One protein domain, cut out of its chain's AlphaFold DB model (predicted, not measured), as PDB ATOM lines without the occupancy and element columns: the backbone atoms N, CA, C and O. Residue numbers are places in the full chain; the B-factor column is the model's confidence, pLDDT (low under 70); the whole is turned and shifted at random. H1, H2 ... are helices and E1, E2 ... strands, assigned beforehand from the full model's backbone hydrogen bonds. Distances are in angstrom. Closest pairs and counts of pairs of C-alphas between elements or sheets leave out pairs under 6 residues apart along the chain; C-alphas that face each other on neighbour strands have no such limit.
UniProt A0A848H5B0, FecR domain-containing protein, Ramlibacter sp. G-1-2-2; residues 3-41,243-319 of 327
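AT A GLANCE: This is residues 3 to 41 and 243 to 319 of the 327 residues of the protein "FecR domain-containing protein" of Ramlibacter sp. G-1-2-2 (UniProt A0A848H5B0). A strongly twisted sheet of four strands folds back on itself where the two long strands E1 and E2 both bend sharply, and two short helices, H1 and H2, sit together at its side. From this small body a tail, residues 304 to 319, sticks out and ends in helix H3. The printed part has 116 residues, with three named helices and four named strands in the order E1, H1, E2, E3, E4, H2, H3; the class is mixed, helices and strands. The sheet is branched and antiparallel, with E1 on one side of E2, and E3 and E4 on the other side. The whole is only just compact, close to loose, with a radius of gyration of the C-alphas of 15.8 A, and elongated, with spans of 54 by 34 by 27 A.

HOW THE PARTS SIT: E1, residues 7 to 20, bends by 153 degrees at residue 11, and its antiparallel neighbour E2, residues 251 to 265, bends by 159 degrees at residue 262. Between them, N 9 and O 262 are 2.8 A apart and N 18 and O 253 are 2.8 A apart, within hydrogen-bond range. E3, residues 268 to 273, forms a hairpin with E2, with N 263 and O 270 at 2.9 A. E4, residues 277 to 281, is antiparallel to E2 at 164 degrees, with N 254 and O 278 at 2.9 A. Residues 279 to 280 of E4 also pair, antiparallel, with residues 286 to 287. H1, residues 24 to 29, touches H2, residues 294 to 297; their closest C-alphas, of Ser 29 and Phe 295, are 4.9 A apart. H1 is not on the sheet, but only just, with 4 pairs of C-alphas within 10 A. H2 only grazes the sheet, with its residues 295 to 297. H3, residues 309 to 317, is apart from E1, H1, E2, E3, E4 and H2. Every O i to N i+4 pair is within hydrogen-bond range in H1, and 4 of 5 are in H3; H2 is too short for such a pair.

IN THESE COORDINATES: E1 begins at C-alpha 7, (72.114, 46.121, 153.852), and measures 15.4 A from first to last C-alpha. E2 measures 10.6 A, E3 16.8 A and E4 13.6 A. H1 measures 8.7 A, H2 4.9 A and H3 12.9 A, ending at C-alpha 317, (63.945, 49.641, 194.045).

THE WHOLE: The C-alphas of Ser 267 and Gly 319, the two farthest apart, are 54.2 A apart. Without the free tail the body spans 35 by 27 by 24 A. Residues 42 to 242 are not printed, and C-alphas 41 and 243 are 12.5 A apart across this cut. The links E4 to H2 and H2 to H3 are long. The mean pLDDT of the printed part is 86.9, and residues 307 to 319 are under 70.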
ATOM      1  N   THR A   3      72.526  50.188 156.883       82.12
ATOM      2  CA  THR A   3      73.522  51.164 157.335       82.12
ATOM      3  C   THR A   3      73.948  52.028 156.147       82.12
ATOM      4  O   THR A   3      73.554  51.776 155.010       82.12
ATOM      5  N   ASN A   4      74.797  53.030 156.390       80.75
ATOM      6  CA  ASN A   4      75.387  53.827 155.308       80.75
ATOM      7  C   ASN A   4      76.339  53.017 154.410       80.75
ATOM      8  O   ASN A   4      76.704  53.495 153.343       80.75
ATOM      9  N   THR A   5      76.759  51.823 154.844       74.31
ATOM     10  CA  THR A   5      77.718  50.974 154.126       74.31
ATOM     11  C   THR A   5      77.084  49.739 153.502       74.31
ATOM     12  O   THR A   5      77.543  49.302 152.453       74.31
ATOM     13  N   ALA A   6      76.043  49.157 154.101       89.38
ATOM     14  CA  ALA A   6      75.463  47.912 153.602       89.38
ATOM     15  C   ALA A   6      74.023  47.672 154.069       89.38
ATOM     16  O   ALA A   6      73.527  48.256 155.036       89.38
ATOM     17  N   THR A   7      73.361  46.734 153.394       88.94
ATOM     18  CA  THR A   7      72.114  46.121 153.852       88.94
ATOM     19  C   THR A   7      72.400  44.731 154.410       88.94
ATOM     20  O   THR A   7      72.994  43.900 153.735       88.94
ATOM     21  N   ILE A   8      71.934  44.471 155.630       89.06
ATOM     22  CA  ILE A   8      71.933  43.146 156.255       89.06
ATOM     23  C   ILE A   8      70.562  42.499 156.031       89.06
ATOM     24  O   ILE A   8      69.550  42.958 156.589       89.06
ATOM     25  N   GLY A   9      70.536  41.431 155.240       86.31
ATOM     26  CA  GLY A   9      69.420  40.501 155.119       86.31
ATOM     27  C   GLY A   9      69.486  39.441 156.219       86.31
ATOM     28  O   GLY A   9      70.510  38.786 156.390       86.31
ATOM     29  N   ILE A  10      68.393  39.276 156.971       85.25
ATOM     30  CA  ILE A  10      68.314  38.341 158.103       85.25
ATOM     31  C   ILE A  10      67.224  37.297 157.877       85.25
ATOM     32  O   ILE A  10      66.143  37.618 157.375       85.25
ATOM     33  N   ARG A  11      67.480  36.049 158.282       77.00
ATOM     34  CA  ARG A  11      66.486  34.965 158.290       77.00
ATOM     35  C   ARG A  11      66.685  34.046 159.491       77.00
ATOM     36  O   ARG A  11      67.468  33.106 159.420       77.00
ATOM     37  N   GLY A  12      65.937  34.303 160.567       71.56
ATOM     38  CA  GLY A  12      65.997  33.491 161.789       71.56
ATOM     39  C   GLY A  12      67.402  33.466 162.390       71.56
ATOM     40  O   GLY A  12      67.945  32.393 162.614       71.56
ATOM     41  N   THR A  13      68.003  34.644 162.556       83.50
ATOM     42  CA  THR A  13      69.419  34.799 162.903       83.50
ATOM     43  C   THR A  13      69.622  35.514 164.219       83.50
ATOM     44  O   THR A  13      68.916  36.482 164.506       83.50
ATOM     45  N   ASP A  14      70.665  35.103 164.926       89.31
ATOM     46  CA  ASP A  14      71.265  35.840 166.031       89.31
ATOM     47  C   ASP A  14      72.646  36.335 165.585       89.31
ATOM     48  O   ASP A  14      73.420  35.574 164.999       89.31
ATOM     49  N   PHE A  15      72.937  37.618 165.777       92.12
ATOM     50  CA  PHE A  15      74.161  38.238 165.278       92.12
ATOM     51  C   PHE A  15      74.505  39.524 166.015       92.12
ATOM     52  O   PHE A  15      73.623  40.245 166.483       92.12
ATOM     53  N   ASP A  16      75.791  39.847 165.998       92.00
ATOM     54  CA  ASP A  16      76.307  41.143 166.411       92.00
ATOM     55  C   ASP A  16      76.636  41.965 165.169       92.00
ATOM     56  O   ASP A  16      77.164  41.446 164.184       92.00
ATOM     57  N   ALA A  17      76.334  43.257 165.212       92.69
ATOM     58  CA  ALA A  17      76.691  44.194 164.159       92.69
ATOM     59  C   ALA A  17      77.283  45.458 164.773       92.69
ATOM     60  O   ALA A  17      76.681  46.072 165.657       92.69
ATOM     61  N   ARG A  18      78.448  45.867 164.273       92.19
ATOM     62  CA  ARG A  18      79.186  47.028 164.763       92.19
ATOM     63  C   ARG A  18      79.643  47.904 163.611       92.19
ATOM     64  O   ARG A  18      80.271  47.432 162.670       92.19
ATOM     65  N   VAL A  19      79.336  49.195 163.692       93.38
ATOM     66  CA  VAL A  19      79.806  50.192 162.723       93.38
ATOM     67  C   VAL A  19      81.056  50.862 163.285       93.38
ATOM     68  O   VAL A  19      81.012  51.418 164.379       93.38
ATOM     69  N   CYS A  20      82.146  50.810 162.526       93.06
ATOM     70  CA  CYS A  20      83.418  51.454 162.825       93.06
ATOM     71  C   CYS A  20      83.617  52.621 161.849       93.06
ATOM     72  O   CYS A  20      83.688  52.432 160.637       93.06
ATOM     73  N   SER A  21      83.673  53.835 162.378       89.69
ATOM     74  CA  SER A  21      83.774  55.110 161.657       89.69
ATOM     75  C   SER A  21      85.131  55.805 161.825       89.69
ATOM     76  O   SER A  21      85.447  56.733 161.085       89.69
ATOM     77  N   GLY A  22      85.949  55.343 162.771       86.69
ATOM     78  CA  GLY A  22      87.281  55.858 163.058       86.69
ATOM     79  C   GLY A  22      88.166  54.803 163.727       86.69
ATOM     80  O   GLY A  22      88.094  53.615 163.417       86.69
ATOM     81  N   SER A  23      89.037  55.235 164.641       90.12
ATOM     82  CA  SER A  23      90.000  54.361 165.324       90.12
ATOM     83  C   SER A  23      89.436  53.643 166.559       90.12
ATOM     84  O   SER A  23      90.198  53.028 167.301       90.12
ATOM     85  N   GLU A  24      88.139  53.752 166.849       91.50
ATOM     86  CA  GLU A  24      87.515  53.187 168.050       91.50
ATOM     87  C   GLU A  24      87.619  51.661 168.101       91.50
ATOM     88  O   GLU A  24      87.999  51.109 169.131       91.50
ATOM     89  N   CYS A  25      87.361  50.986 166.981       92.69
ATOM     90  CA  CYS A  25      87.406  49.531 166.901       92.69
ATOM     91  C   CYS A  25      88.846  49.013 167.011       92.69
ATOM     92  O   CYS A  25      89.121  48.111 167.800       92.69
ATOM     93  N   SER A  26      89.802  49.663 166.337       92.12
ATOM     94  CA  SER A  26      91.222  49.323 166.476       92.12
ATOM     95  C   SER A  26      91.757  49.600 167.884       92.12
ATOM     96  O   SER A  26      92.553  48.822 168.406       92.12
ATOM     97  N   ALA A  27      91.326  50.693 168.522       93.56
ATOM     98  CA  ALA A  27      91.720  51.022 169.891       93.56
ATOM     99  C   ALA A  27      91.156  50.023 170.912       93.56
ATOM    100  O   ALA A  27      91.808  49.756 171.920       93.56
ATOM    101  N   GLU A  28      89.970  49.470 170.664       92.94
ATOM    102  CA  GLU A  28      89.387  48.415 171.488       92.94
ATOM    103  C   GLU A  28      90.105  47.080 171.293       92.94
ATOM    104  O   GLU A  28      90.557  46.495 172.278       92.94
ATOM    105  N   SER A  29      90.323  46.654 170.044       93.38
ATOM    106  CA  SER A  29      91.129  45.466 169.738       93.38
ATOM    107  C   SER A  29      92.519  45.525 170.375       93.38
ATOM    108  O   SER A  29      93.006  44.519 170.887       93.38
ATOM    109  N   ALA A  30      93.153  46.702 170.399       93.06
ATOM    110  CA  ALA A  30      94.473  46.892 171.002       93.06
ATOM    111  C   ALA A  30      94.500  46.674 172.529       93.06
ATOM    112  O   ALA A  30      95.572  46.463 173.091       93.06
ATOM    113  N   ARG A  31      93.346  46.726 173.210       94.19
ATOM    114  CA  ARG A  31      93.232  46.447 174.654       94.19
ATOM    115  C   ARG A  31      93.078  44.955 174.955       94.19
ATOM    116  O   ARG A  31      93.249  44.561 176.106       94.19
ATOM    117  N   VAL A  32      92.768  44.140 173.949       93.69
ATOM    118  CA  VAL A  32      92.608  42.692 174.094       93.69
ATOM    119  C   VAL A  32      93.970  42.007 173.980       93.69
ATOM    120  O   VAL A  32      94.614  42.024 172.925       93.69
ATOM    121  N   VAL A  33      94.394  41.386 175.082       92.94
ATOM    122  CA  VAL A  33      95.674  40.664 175.186       92.94
ATOM    123  C   VAL A  33      95.618  39.317 174.461       92.94
ATOM    124  O   VAL A  33      96.616  38.897 173.878       92.94
ATOM    125  N   ASP A  34      94.452  38.670 174.454       93.44
ATOM    126  CA  ASP A  34      94.238  37.388 173.789       93.44
ATOM    127  C   ASP A  34      94.397  37.490 172.264       93.44
ATOM    128  O   ASP A  34      94.238  38.555 171.655       93.44
ATOM    129  N   ALA A  35      94.757  36.374 171.630       91.31
ATOM    130  CA  ALA A  35      94.859  36.285 170.178       91.31
ATOM    131  C   ALA A  35      93.466  36.250 169.534       91.31
ATOM    132  O   ALA A  35      92.534  35.693 170.110       91.31
ATOM    133  N   ALA A  36      93.346  36.823 168.334       92.19
ATOM    134  CA  ALA A  36      92.128  36.703 167.544       92.19
ATOM    135  C   ALA A  36      91.937  35.246 167.107       92.19
ATOM    136  O   ALA A  36      92.907  34.565 166.755       92.19
ATOM    137  N   ARG A  37      90.697  34.761 167.134       94.38
ATOM    138  CA  ARG A  37      90.382  33.434 166.607       94.38
ATOM    139  C   ARG A  37      90.274  33.452 165.081       94.38
ATOM    140  O   ARG A  37      89.683  34.384 164.535       94.38
ATOM    141  N   PRO A  38      90.709  32.374 164.401       95.12
ATOM    142  CA  PRO A  38      90.443  32.206 162.980       95.12
ATOM    143  C   PRO A  38      88.939  32.216 162.696       95.12
ATOM    144  O   PRO A  38      88.158  31.541 163.379       95.12
ATOM    145  N   ASN A  39      88.543  32.929 161.651       95.50
ATOM    146  CA  ASN A  39      87.172  33.026 161.164       95.50
ATOM    147  C   ASN A  39      86.804  31.828 160.273       95.50
ATOM    148  O   ASN A  39      86.389  31.970 159.125       95.50
ATOM    149  N   ALA A  40      87.006  30.623 160.799       92.25
ATOM    150  CA  ALA A  40      86.904  29.405 160.014       92.25
ATOM    151  C   ALA A  40      85.470  29.154 159.521       92.25
ATOM    152  O   ALA A  40      84.535  29.014 160.319       92.25
ATOM    153  N   VAL A  41      85.305  28.980 158.207       94.31
ATOM    154  CA  VAL A  41      84.020  28.570 157.626       94.31
ATOM    155  C   VAL A  41      83.687  27.130 158.024       94.31
ATOM    156  O   VAL A  41      84.198  26.159 157.466       94.31
ATOM    157  N   GLN A 243      89.898  37.023 153.422       93.94
ATOM    158  CA  GLN A 243      90.855  38.084 153.132       93.94
ATOM    159  C   GLN A 243      91.415  38.673 154.424       93.94
ATOM    160  O   GLN A 243      90.707  38.798 155.422       93.94
ATOM    161  N   GLN A 244      92.691  39.062 154.425       94.00
ATOM    162  CA  GLN A 244      93.243  39.812 155.549       94.00
ATOM    163  C   GLN A 244      92.532  41.163 155.655       94.00
ATOM    164  O   GLN A 244      92.483  41.923 154.686       94.00
ATOM    165  N   LEU A 245      92.043  41.481 156.848       92.81
ATOM    166  CA  LEU A 245      91.427  42.763 157.153       92.81
ATOM    167  C   LEU A 245      92.181  43.431 158.303       92.81
ATOM    168  O   LEU A 245      92.728  42.757 159.176       92.81
ATOM    169  N   ASN A 246      92.248  44.760 158.276       86.88
ATOM    170  CA  ASN A 246      92.814  45.555 159.362       86.88
ATOM    171  C   ASN A 246      91.686  46.003 160.302       86.88
ATOM    172  O   ASN A 246      90.685  46.537 159.828       86.88
ATOM    173  N   ASP A 247      91.861  45.863 161.615       81.94
ATOM    174  CA  ASP A 247      90.888  46.295 162.634       81.94
ATOM    175  C   ASP A 247      90.593  47.810 162.618       81.94
ATOM    176  O   ASP A 247      89.594  48.257 163.177       81.94
ATOM    177  N   GLY A 248      91.447  48.616 161.980       85.44
ATOM    178  CA  GLY A 248      91.216  50.041 161.725       85.44
ATOM    179  C   GLY A 248      90.378  50.340 160.477       85.44
ATOM    180  O   GLY A 248      90.195  51.510 160.141       85.44
ATOM    181  N   SER A 249      89.905  49.318 159.758       92.75
ATOM    182  CA  SER A 249      89.085  49.506 158.558       92.75
ATOM    183  C   SER A 249      87.734  50.111 158.929       92.75
ATOM    184  O   SER A 249      87.046  49.629 159.828       92.75
ATOM    185  N   GLN A 250      87.342  51.167 158.221       93.88
ATOM    186  CA  GLN A 250      86.055  51.820 158.438       93.88
ATOM    187  C   GLN A 250      84.959  51.092 157.666       93.88
ATOM    188  O   GLN A 250      85.061  50.906 156.452       93.88
ATOM    189  N   GLY A 251      83.898  50.707 158.363       94.50
ATOM    190  CA  GLY A 251      82.805  49.956 157.771       94.50
ATOM    191  C   GLY A 251      81.894  49.297 158.795       94.50
ATOM    192  O   GLY A 251      81.933  49.585 159.990       94.50
ATOM    193  N   LEU A 252      81.045  48.410 158.295       95.38
ATOM    194  CA  LEU A 252      80.184  47.559 159.102       95.38
ATOM    195  C   LEU A 252      80.868  46.208 159.294       95.38
ATOM    196  O   LEU A 252      81.157  45.529 158.318       95.38
ATOM    197  N   PHE A 253      81.039  45.797 160.541       95.56
ATOM    198  CA  PHE A 253      81.437  44.451 160.918       95.56
ATOM    199  C   PHE A 253      80.229  43.685 161.448       95.56
ATOM    200  O   PHE A 253      79.398  44.241 162.165       95.56
ATOM    201  N   VAL A 254      80.138  42.405 161.104       95.62
ATOM    202  CA  VAL A 254      79.064  41.512 161.538       95.62
ATOM    203  C   VAL A 254      79.674  40.208 162.021       95.62
ATOM    204  O   VAL A 254      80.574  39.686 161.370       95.62
ATOM    205  N   PHE A 255      79.163  39.662 163.120       95.31
ATOM    206  CA  PHE A 255      79.464  38.308 163.577       95.31
ATOM    207  C   PHE A 255      78.167  37.517 163.734       95.31
ATOM    208  O   PHE A 255      77.257  37.942 164.444       95.31
ATOM    209  N   VAL A 256      78.057  36.370 163.065       95.00
ATOM    210  CA  VAL A 256      76.837  35.553 163.089       95.00
ATOM    211  C   VAL A 256      76.913  34.551 164.237       95.00
ATOM    212  O   VAL A 256      77.683  33.592 164.188       95.00
ATOM    213  N   ARG A 257      76.075  34.723 165.260       91.81
ATOM    214  CA  ARG A 257      75.971  33.785 166.389       91.81
ATOM    215  C   ARG A 257      75.161  32.551 166.030       91.81
ATOM    216  O   ARG A 257      75.527  31.452 166.437       91.81
ATOM    217  N   ASP A 258      74.095  32.729 165.257       90.94
ATOM    218  CA  ASP A 258      73.291  31.642 164.712       90.94
ATOM    219  C   ASP A 258      72.547  32.063 163.434       90.94
ATOM    220  O   ASP A 258      72.240  33.236 163.219       90.94
ATOM    221  N   GLY A 259      72.239  31.084 162.583       91.25
ATOM    222  CA  GLY A 259      71.502  31.291 161.336       91.25
ATOM    223  C   GLY A 259      72.365  31.714 160.139       91.25
ATOM    224  O   GLY A 259      73.540  31.358 160.032       91.25
ATOM    225  N   HIS A 260      71.740  32.414 159.188       93.44
ATOM    226  CA  HIS A 260      72.347  32.864 157.934       93.44
ATOM    227  C   HIS A 260      72.101  34.355 157.671       93.44
ATOM    228  O   HIS A 260      70.953  34.807 157.672       93.44
ATOM    229  N   ILE A 261      73.175  35.087 157.383       94.44
ATOM    230  CA  ILE A 261      73.140  36.509 157.046       94.44
ATOM    231  C   ILE A 261      73.653  36.747 155.633       94.44
ATOM    232  O   ILE A 261      74.643  36.159 155.197       94.44
ATOM    233  N   GLU A 262      72.988  37.676 154.957       94.69
ATOM    234  CA  GLU A 262      73.439  38.281 153.713       94.69
ATOM    235  C   GLU A 262      73.871  39.725 153.983       94.69
ATOM    236  O   GLU A 262      73.091  40.513 154.523       94.69
ATOM    237  N   ILE A 263      75.100  40.080 153.613       94.56
ATOM    238  CA  ILE A 263      75.574  41.465 153.598       94.56
ATOM    239  C   ILE A 263      75.665  41.907 152.144       94.56
ATOM    240  O   ILE A 263      76.511  41.414 151.403       94.56
ATOM    241  N   ALA A 264      74.806  42.841 151.751       93.81
ATOM    242  CA  ALA A 264      74.813  43.439 150.425       93.81
ATOM    243  C   ALA A 264      75.407  44.852 150.487       93.81
ATOM    244  O   ALA A 264      74.901  45.706 151.222       93.81
ATOM    245  N   SER A 265      76.456  45.106 149.704       92.00
ATOM    246  CA  SER A 265      77.059  46.431 149.539       92.00
ATOM    247  C   SER A 265      77.432  46.655 148.075       92.00
ATOM    248  O   SER A 265      78.086  45.823 147.451       92.00
ATOM    249  N   GLY A 266      76.953  47.752 147.483       86.50
ATOM    250  CA  GLY A 266      77.098  47.986 146.044       86.50
ATOM    251  C   GLY A 266      76.506  46.839 145.212       86.50
ATOM    252  O   GLY A 266      75.311  46.558 145.299       86.50
ATOM    253  N   SER A 267      77.342  46.198 144.391       84.44
ATOM    254  CA  SER A 267      76.996  45.001 143.608       84.44
ATOM    255  C   SER A 267      77.467  43.692 144.244       84.44
ATOM    256  O   SER A 267      77.271  42.631 143.653       84.44
ATOM    257  N   GLU A 268      78.132  43.753 145.397       90.69
ATOM    258  CA  GLU A 268      78.679  42.580 146.061       90.69
ATOM    259  C   GLU A 268      77.745  42.073 147.158       90.69
ATOM    260  O   GLU A 268      77.061  42.834 147.850       90.69
ATOM    261  N   VAL A 269      77.735  40.753 147.313       93.50
ATOM    262  CA  VAL A 269      76.960  40.055 148.331       93.50
ATOM    263  C   VAL A 269      77.877  39.072 149.042       93.50
ATOM    264  O   VAL A 269      78.549  38.264 148.400       93.50
ATOM    265  N   LEU A 270      77.897  39.139 150.371       95.69
ATOM    266  CA  LEU A 270      78.611  38.204 151.230       95.69
ATOM    267  C   LEU A 270      77.620  37.378 152.043       95.69
ATOM    268  O   LEU A 270      76.776  37.913 152.763       95.69
ATOM    269  N   HIS A 271      77.773  36.061 151.961       96.00
ATOM    270  CA  HIS A 271      76.925  35.097 152.645       96.00
ATOM    271  C   HIS A 271      77.641  34.482 153.844       96.00
ATOM    272  O   HIS A 271      78.575  33.686 153.696       96.00
ATOM    273  N   LEU A 272      77.145  34.782 155.038       96.50
ATOM    274  CA  LEU A 272      77.704  34.330 156.307       96.50
ATOM    275  C   LEU A 272      76.763  33.321 156.968       96.50
ATOM    276  O   LEU A 272      75.543  33.489 156.963       96.50
ATOM    277  N   GLY A 273      77.315  32.242 157.507       95.56
ATOM    278  CA  GLY A 273      76.611  31.319 158.391       95.56
ATOM    279  C   GLY A 273      77.065  31.476 159.836       95.56
ATOM    280  O   GLY A 273      77.965  32.255 160.138       95.56
ATOM    281  N   ARG A 274      76.466  30.686 160.729       94.31
ATOM    282  CA  ARG A 274      76.864  30.597 162.138       94.31
ATOM    283  C   ARG A 274      78.380  30.474 162.312       94.31
ATOM    284  O   ARG A 274      79.000  29.583 161.729       94.31
ATOM    285  N   GLY A 275      78.920  31.302 163.201       94.25
ATOM    286  CA  GLY A 275      80.329  31.351 163.571       94.25
ATOM    287  C   GLY A 275      81.203  32.156 162.613       94.25
ATOM    288  O   GLY A 275      82.396  32.256 162.874       94.25
ATOM    289  N   GLU A 276      80.641  32.713 161.535       96.69
ATOM    290  CA  GLU A 276      81.382  33.531 160.574       96.69
ATOM    291  C   GLU A 276      81.274  35.028 160.918       96.69
ATOM    292  O   GLU A 276      80.199  35.539 161.248       96.69
ATOM    293  N   ALA A 277      82.391  35.741 160.784       96.81
ATOM    294  CA  ALA A 277      82.451  37.195 160.739       96.81
ATOM    295  C   ALA A 277      82.498  37.696 159.288       96.81
ATOM    296  O   ALA A 277      83.013  37.017 158.397       96.81
ATOM    297  N   GLY A 278      82.017  38.912 159.056       96.81
ATOM    298  CA  GLY A 278      82.169  39.608 157.785       96.81
ATOM    299  C   GLY A 278      82.250  41.114 157.959       96.81
ATOM    300  O   GLY A 278      81.939  41.661 159.017       96.81
ATOM    301  N   PHE A 279      82.686  41.775 156.898       96.56
ATOM    302  CA  PHE A 279      82.891  43.209 156.835       96.56
ATOM    303  C   PHE A 279      82.305  43.767 155.543       96.56
ATOM    304  O   PHE A 279      82.425  43.138 154.494       96.56
ATOM    305  N   ALA A 280      81.706  44.952 155.625       96.44
ATOM    306  CA  ALA A 280      81.356  45.785 154.484       96.44
ATOM    307  C   ALA A 280      81.996  47.167 154.626       96.44
ATOM    308  O   ALA A 280      81.668  47.921 155.553       96.44
ATOM    309  N   GLY A 281      82.891  47.483 153.696       94.00
ATOM    310  CA  GLY A 281      83.614  48.743 153.637       94.00
ATOM    311  C   GLY A 281      82.754  49.907 153.158       94.00
ATOM    312  O   GLY A 281      81.652  49.750 152.635       94.00
ATOM    313  N   THR A 282      83.276  51.116 153.343       91.31
ATOM    314  CA  THR A 282      82.675  52.348 152.797       91.31
ATOM    315  C   THR A 282      82.864  52.487 151.284       91.31
ATOM    316  O   THR A 282      82.178  53.284 150.650       91.31
ATOM    317  N   ASP A 283      83.768  51.699 150.706       90.19
ATOM    318  CA  ASP A 283      84.061  51.591 149.276       90.19
ATOM    319  C   ASP A 283      83.150  50.595 148.537       90.19
ATOM    320  O   ASP A 283      83.240  50.468 147.317       90.19
ATOM    321  N   GLY A 284      82.264  49.910 149.262       89.50
ATOM    322  CA  GLY A 284      81.350  48.915 148.714       89.50
ATOM    323  C   GLY A 284      81.875  47.479 148.743       89.50
ATOM    324  O   GLY A 284      81.124  46.578 148.379       89.50
ATOM    325  N   GLN A 285      83.122  47.244 149.171       92.25
ATOM    326  CA  GLN A 285      83.670  45.888 149.249       92.25
ATOM    327  C   GLN A 285      83.068  45.109 150.412       92.25
ATOM    328  O   GLN A 285      82.931  45.636 151.521       92.25
ATOM    329  N   VAL A 286      82.789  43.825 150.187       95.06
ATOM    330  CA  VAL A 286      82.414  42.887 151.250       95.06
ATOM    331  C   VAL A 286      83.437  41.764 151.374       95.06
ATOM    332  O   VAL A 286      83.784  41.102 150.398       95.06
ATOM    333  N   VAL A 287      83.916  41.510 152.592       95.31
ATOM    334  CA  VAL A 287      84.938  40.481 152.834       95.31
ATOM    335  C   VAL A 287      84.632  39.655 154.073       95.31
ATOM    336  O   VAL A 287      84.096  40.149 155.066       95.31
ATOM    337  N   ARG A 288      85.027  38.383 154.034       96.94
ATOM    338  CA  ARG A 288      85.168  37.542 155.224       96.94
ATOM    339  C   ARG A 288      86.607  37.711 155.732       96.94
ATOM    340  O   ARG A 288      87.523  37.308 155.015       96.94
ATOM    341  N   PRO A 289      86.844  38.334 156.898       96.94
ATOM    342  CA  PRO A 289      88.197  38.474 157.424       96.94
ATOM    343  C   PRO A 289      88.776  37.096 157.783       96.94
ATOM    344  O   PRO A 289      88.010  36.229 158.187       96.94
ATOM    345  N   ILE A 290      90.091  36.889 157.645       96.06
ATOM    346  CA  ILE A 290      90.766  35.629 158.040       96.06
ATOM    347  C   ILE A 290      90.617  35.364 159.544       96.06
ATOM    348  O   ILE A 290      90.377  34.233 159.960       96.06
ATOM    349  N   ASP A 291      90.713  36.415 160.355       96.06
ATOM    350  CA  ASP A 291      90.533  36.364 161.803       96.06
ATOM    351  C   ASP A 291      89.280  37.140 162.205       96.06
ATOM    352  O   ASP A 291      88.927  38.152 161.593       96.06
ATOM    353  N   ILE A 292      88.600  36.684 163.254       95.56
ATOM    354  CA  ILE A 292      87.493  37.429 163.849       95.56
ATOM    355  C   ILE A 292      88.091  38.666 164.541       95.56
ATOM    356  O   ILE A 292      88.966  38.512 165.395       95.56
ATOM    357  N   PRO A 293      87.646  39.897 164.219       94.50
ATOM    358  CA  PRO A 293      88.165  41.092 164.877       94.50
ATOM    359  C   PRO A 293      87.962  41.023 166.393       94.50
ATOM    360  O   PRO A 293      86.864  40.718 166.867       94.50
ATOM    361  N   LYS A 294      89.004  41.338 167.173       94.19
ATOM    362  CA  LYS A 294      88.978  41.124 168.632       94.19
ATOM    363  C   LYS A 294      87.871  41.917 169.329       94.19
ATOM    364  O   LYS A 294      87.262  41.417 170.265       94.19
ATOM    365  N   PHE A 295      87.573  43.128 168.865       92.81
ATOM    366  CA  PHE A 295      86.476  43.936 169.413       92.81
ATOM    367  C   PHE A 295      85.077  43.316 169.205       92.81
ATOM    368  O   PHE A 295      84.136  43.722 169.877       92.81
ATOM    369  N   LEU A 296      84.908  42.384 168.255       91.62
ATOM    370  CA  LEU A 296      83.676  41.598 168.112       91.62
ATOM    371  C   LEU A 296      83.728  40.345 168.980       91.62
ATOM    372  O   LEU A 296      82.764  40.018 169.663       91.62
ATOM    373  N   GLU A 297      84.853  39.632 168.939       90.38
ATOM    374  CA  GLU A 297      85.010  38.373 169.666       90.38
ATOM    375  C   GLU A 297      84.894  38.564 171.186       90.38
ATOM    376  O   GLU A 297      84.247  37.770 171.870       90.38
ATOM    377  N   PHE A 298      85.498  39.635 171.698       90.31
ATOM    378  CA  PHE A 298      85.569  39.964 173.120       90.31
ATOM    379  C   PHE A 298      84.619  41.108 173.499       90.31
ATOM    380  O   PHE A 298      84.879  41.830 174.466       90.31
ATOM    381  N   ASP A 299      83.525  41.285 172.750       86.06
ATOM    382  CA  ASP A 299      82.504  42.278 173.081       86.06
ATOM    383  C   ASP A 299      81.913  41.984 174.472       86.06
ATOM    384  O   ASP A 299      81.482  40.872 174.789       86.06
ATOM    385  N   THR A 300      81.925  43.004 175.327       83.44
ATOM    386  CA  THR A 300      81.440  42.925 176.711       83.44
ATOM    387  C   THR A 300      80.004  43.416 176.859       83.44
ATOM    388  O   THR A 300      79.442  43.338 177.957       83.44
ATOM    389  N   ILE A 301      79.392  43.918 175.782       81.50
ATOM    390  CA  ILE A 301      78.006  44.364 175.793       81.50
ATOM    391  C   ILE A 301      77.102  43.141 176.009       81.50
ATOM    392  O   ILE A 301      77.122  42.190 175.225       81.50
ATOM    393  N   PRO A 302      76.285  43.135 177.077       74.69
ATOM    394  CA  PRO A 302      75.397  42.021 177.353       74.69
ATOM    395  C   PRO A 302      74.338  41.891 176.254       74.69
ATOM    396  O   PRO A 302      73.720  42.875 175.846       74.69
ATOM    397  N   MET A 303      74.093  40.655 175.809       74.56
ATOM    398  CA  MET A 303      73.112  40.368 174.761       74.56
ATOM    399  C   MET A 303      71.698  40.831 175.167       74.56
ATOM    400  O   MET A 303      71.350  40.750 176.350       74.56
ATOM    401  N   PRO A 304      70.830  41.239 174.223       72.94
ATOM    402  CA  PRO A 304      69.464  41.682 174.532       72.94
ATOM    403  C   PRO A 304      68.606  40.630 175.252       72.94
ATOM    404  O   PRO A 304      67.697  40.969 176.006       72.94
ATOM    405  N   ASN A 305      68.897  39.346 175.026       72.38
ATOM    406  CA  ASN A 305      68.244  38.205 175.671       72.38
ATOM    407  C   ASN A 305      68.932  37.772 176.981       72.38
ATOM    408  O   ASN A 305      68.445  36.867 177.664       72.38
ATOM    409  N   SER A 306      70.052  38.400 177.351       70.19
ATOM    410  CA  SER A 306      70.713  38.135 178.623       70.19
ATOM    411  C   SER A 306      69.888  38.732 179.763       70.19
ATOM    412  O   SER A 306      69.338  39.833 179.673       70.19
ATOM    413  N   ARG A 307      69.767  37.992 180.870       61.47
ATOM    414  CA  ARG A 307      69.141  38.535 182.079       61.47
ATOM    415  C   ARG A 307      70.025  39.662 182.591       61.47
ATOM    416  O   ARG A 307      71.079  39.380 183.145       61.47
ATOM    417  N   ASN A 308      69.592  40.909 182.431       59.91
ATOM    418  CA  ASN A 308      70.309  42.050 182.984       59.91
ATOM    419  C   ASN A 308      70.135  42.068 184.518       59.91
ATOM    420  O   ASN A 308      69.035  42.362 185.001       59.91
ATOM    421  N   PRO A 309      71.188  41.780 185.303       61.47
ATOM    422  CA  PRO A 309      71.085  41.762 186.758       61.47
ATOM    423  C   PRO A 309      70.787  43.155 187.344       61.47
ATOM    424  O   PRO A 309      70.207  43.240 188.422       61.47
ATOM    425  N   LEU A 310      71.100  44.238 186.619       58.72
ATOM    426  CA  LEU A 310      70.820  45.619 187.027       58.72
ATOM    427  C   LEU A 310      69.357  46.029 186.778       58.72
ATOM    428  O   LEU A 310      68.835  46.890 187.476       58.72
ATOM    429  N   LEU A 311      68.643  45.400 185.834       54.47
ATOM    430  CA  LEU A 311      67.196  45.640 185.673       54.47
ATOM    431  C   LEU A 311      66.386  45.016 186.818       54.47
ATOM    432  O   LEU A 311      65.348  45.555 187.206       54.47
ATOM    433  N   ALA A 312      66.873  43.913 187.394       55.91
ATOM    434  CA  ALA A 312      66.253  43.296 188.564       55.91
ATOM    435  C   ALA A 312      66.345  44.197 189.809       55.91
ATOM    436  O   ALA A 312      65.397  44.238 190.595       55.91
ATOM    437  N   SER A 313      67.442  44.950 189.975       55.50
ATOM    438  CA  SER A 313      67.588  45.890 191.092       55.50
ATOM    439  C   SER A 313      66.728  47.140 190.908       55.50
ATOM    440  O   SER A 313      66.065  47.539 191.856       55.50
ATOM    441  N   VAL A 314      66.632  47.699 189.696       55.84
ATOM    442  CA  VAL A 314      65.821  48.908 189.441       55.84
ATOM    443  C   VAL A 314      64.324  48.654 189.657       55.84
ATOM    444  O   VAL A 314      63.645  49.474 190.272       55.84
ATOM    445  N   LEU A 315      63.787  47.509 189.220       54.69
ATOM    446  CA  LEU A 315      62.378  47.156 189.467       54.69
ATOM    447  C   LEU A 315      62.105  46.836 190.945       54.69
ATOM    448  O   LEU A 315      61.041  47.184 191.464       54.69
ATOM    449  N   GLY A 316      63.082  46.230 191.631       55.22
ATOM    450  CA  GLY A 316      63.049  46.011 193.077       55.22
ATOM    451  C   GLY A 316      63.067  47.317 193.879       55.22
ATOM    452  O   GLY A 316      62.308  47.456 194.835       55.22
ATOM    453  N   GLU A 317      63.865  48.297 193.453       54.69
ATOM    454  CA  GLU A 317      63.945  49.641 194.045       54.69
ATOM    455  C   GLU A 317      62.722  50.509 193.712       54.69
ATOM    456  O   GLU A 317      62.316  51.342 194.518       54.69
ATOM    457  N   SER A 318      62.066  50.260 192.573       57.78
ATOM    458  CA  SER A 318      60.818  50.930 192.167       57.78
ATOM    459  C   SER A 318      59.564  50.371 192.860       57.78
ATOM    460  O   SER A 318      58.453  50.826 192.590       57.78
ATOM    461  N   GLY A 319      59.703  49.355 193.722       57.34
ATOM    462  CA  GLY A 319      58.589  48.748 194.461       57.34
ATOM    463  C   GLY A 319      57.615  47.916 193.613       57.34
ATOM    464  O   GLY A 319      56.571  47.494 194.122       57.34
TER     465      GLY A 319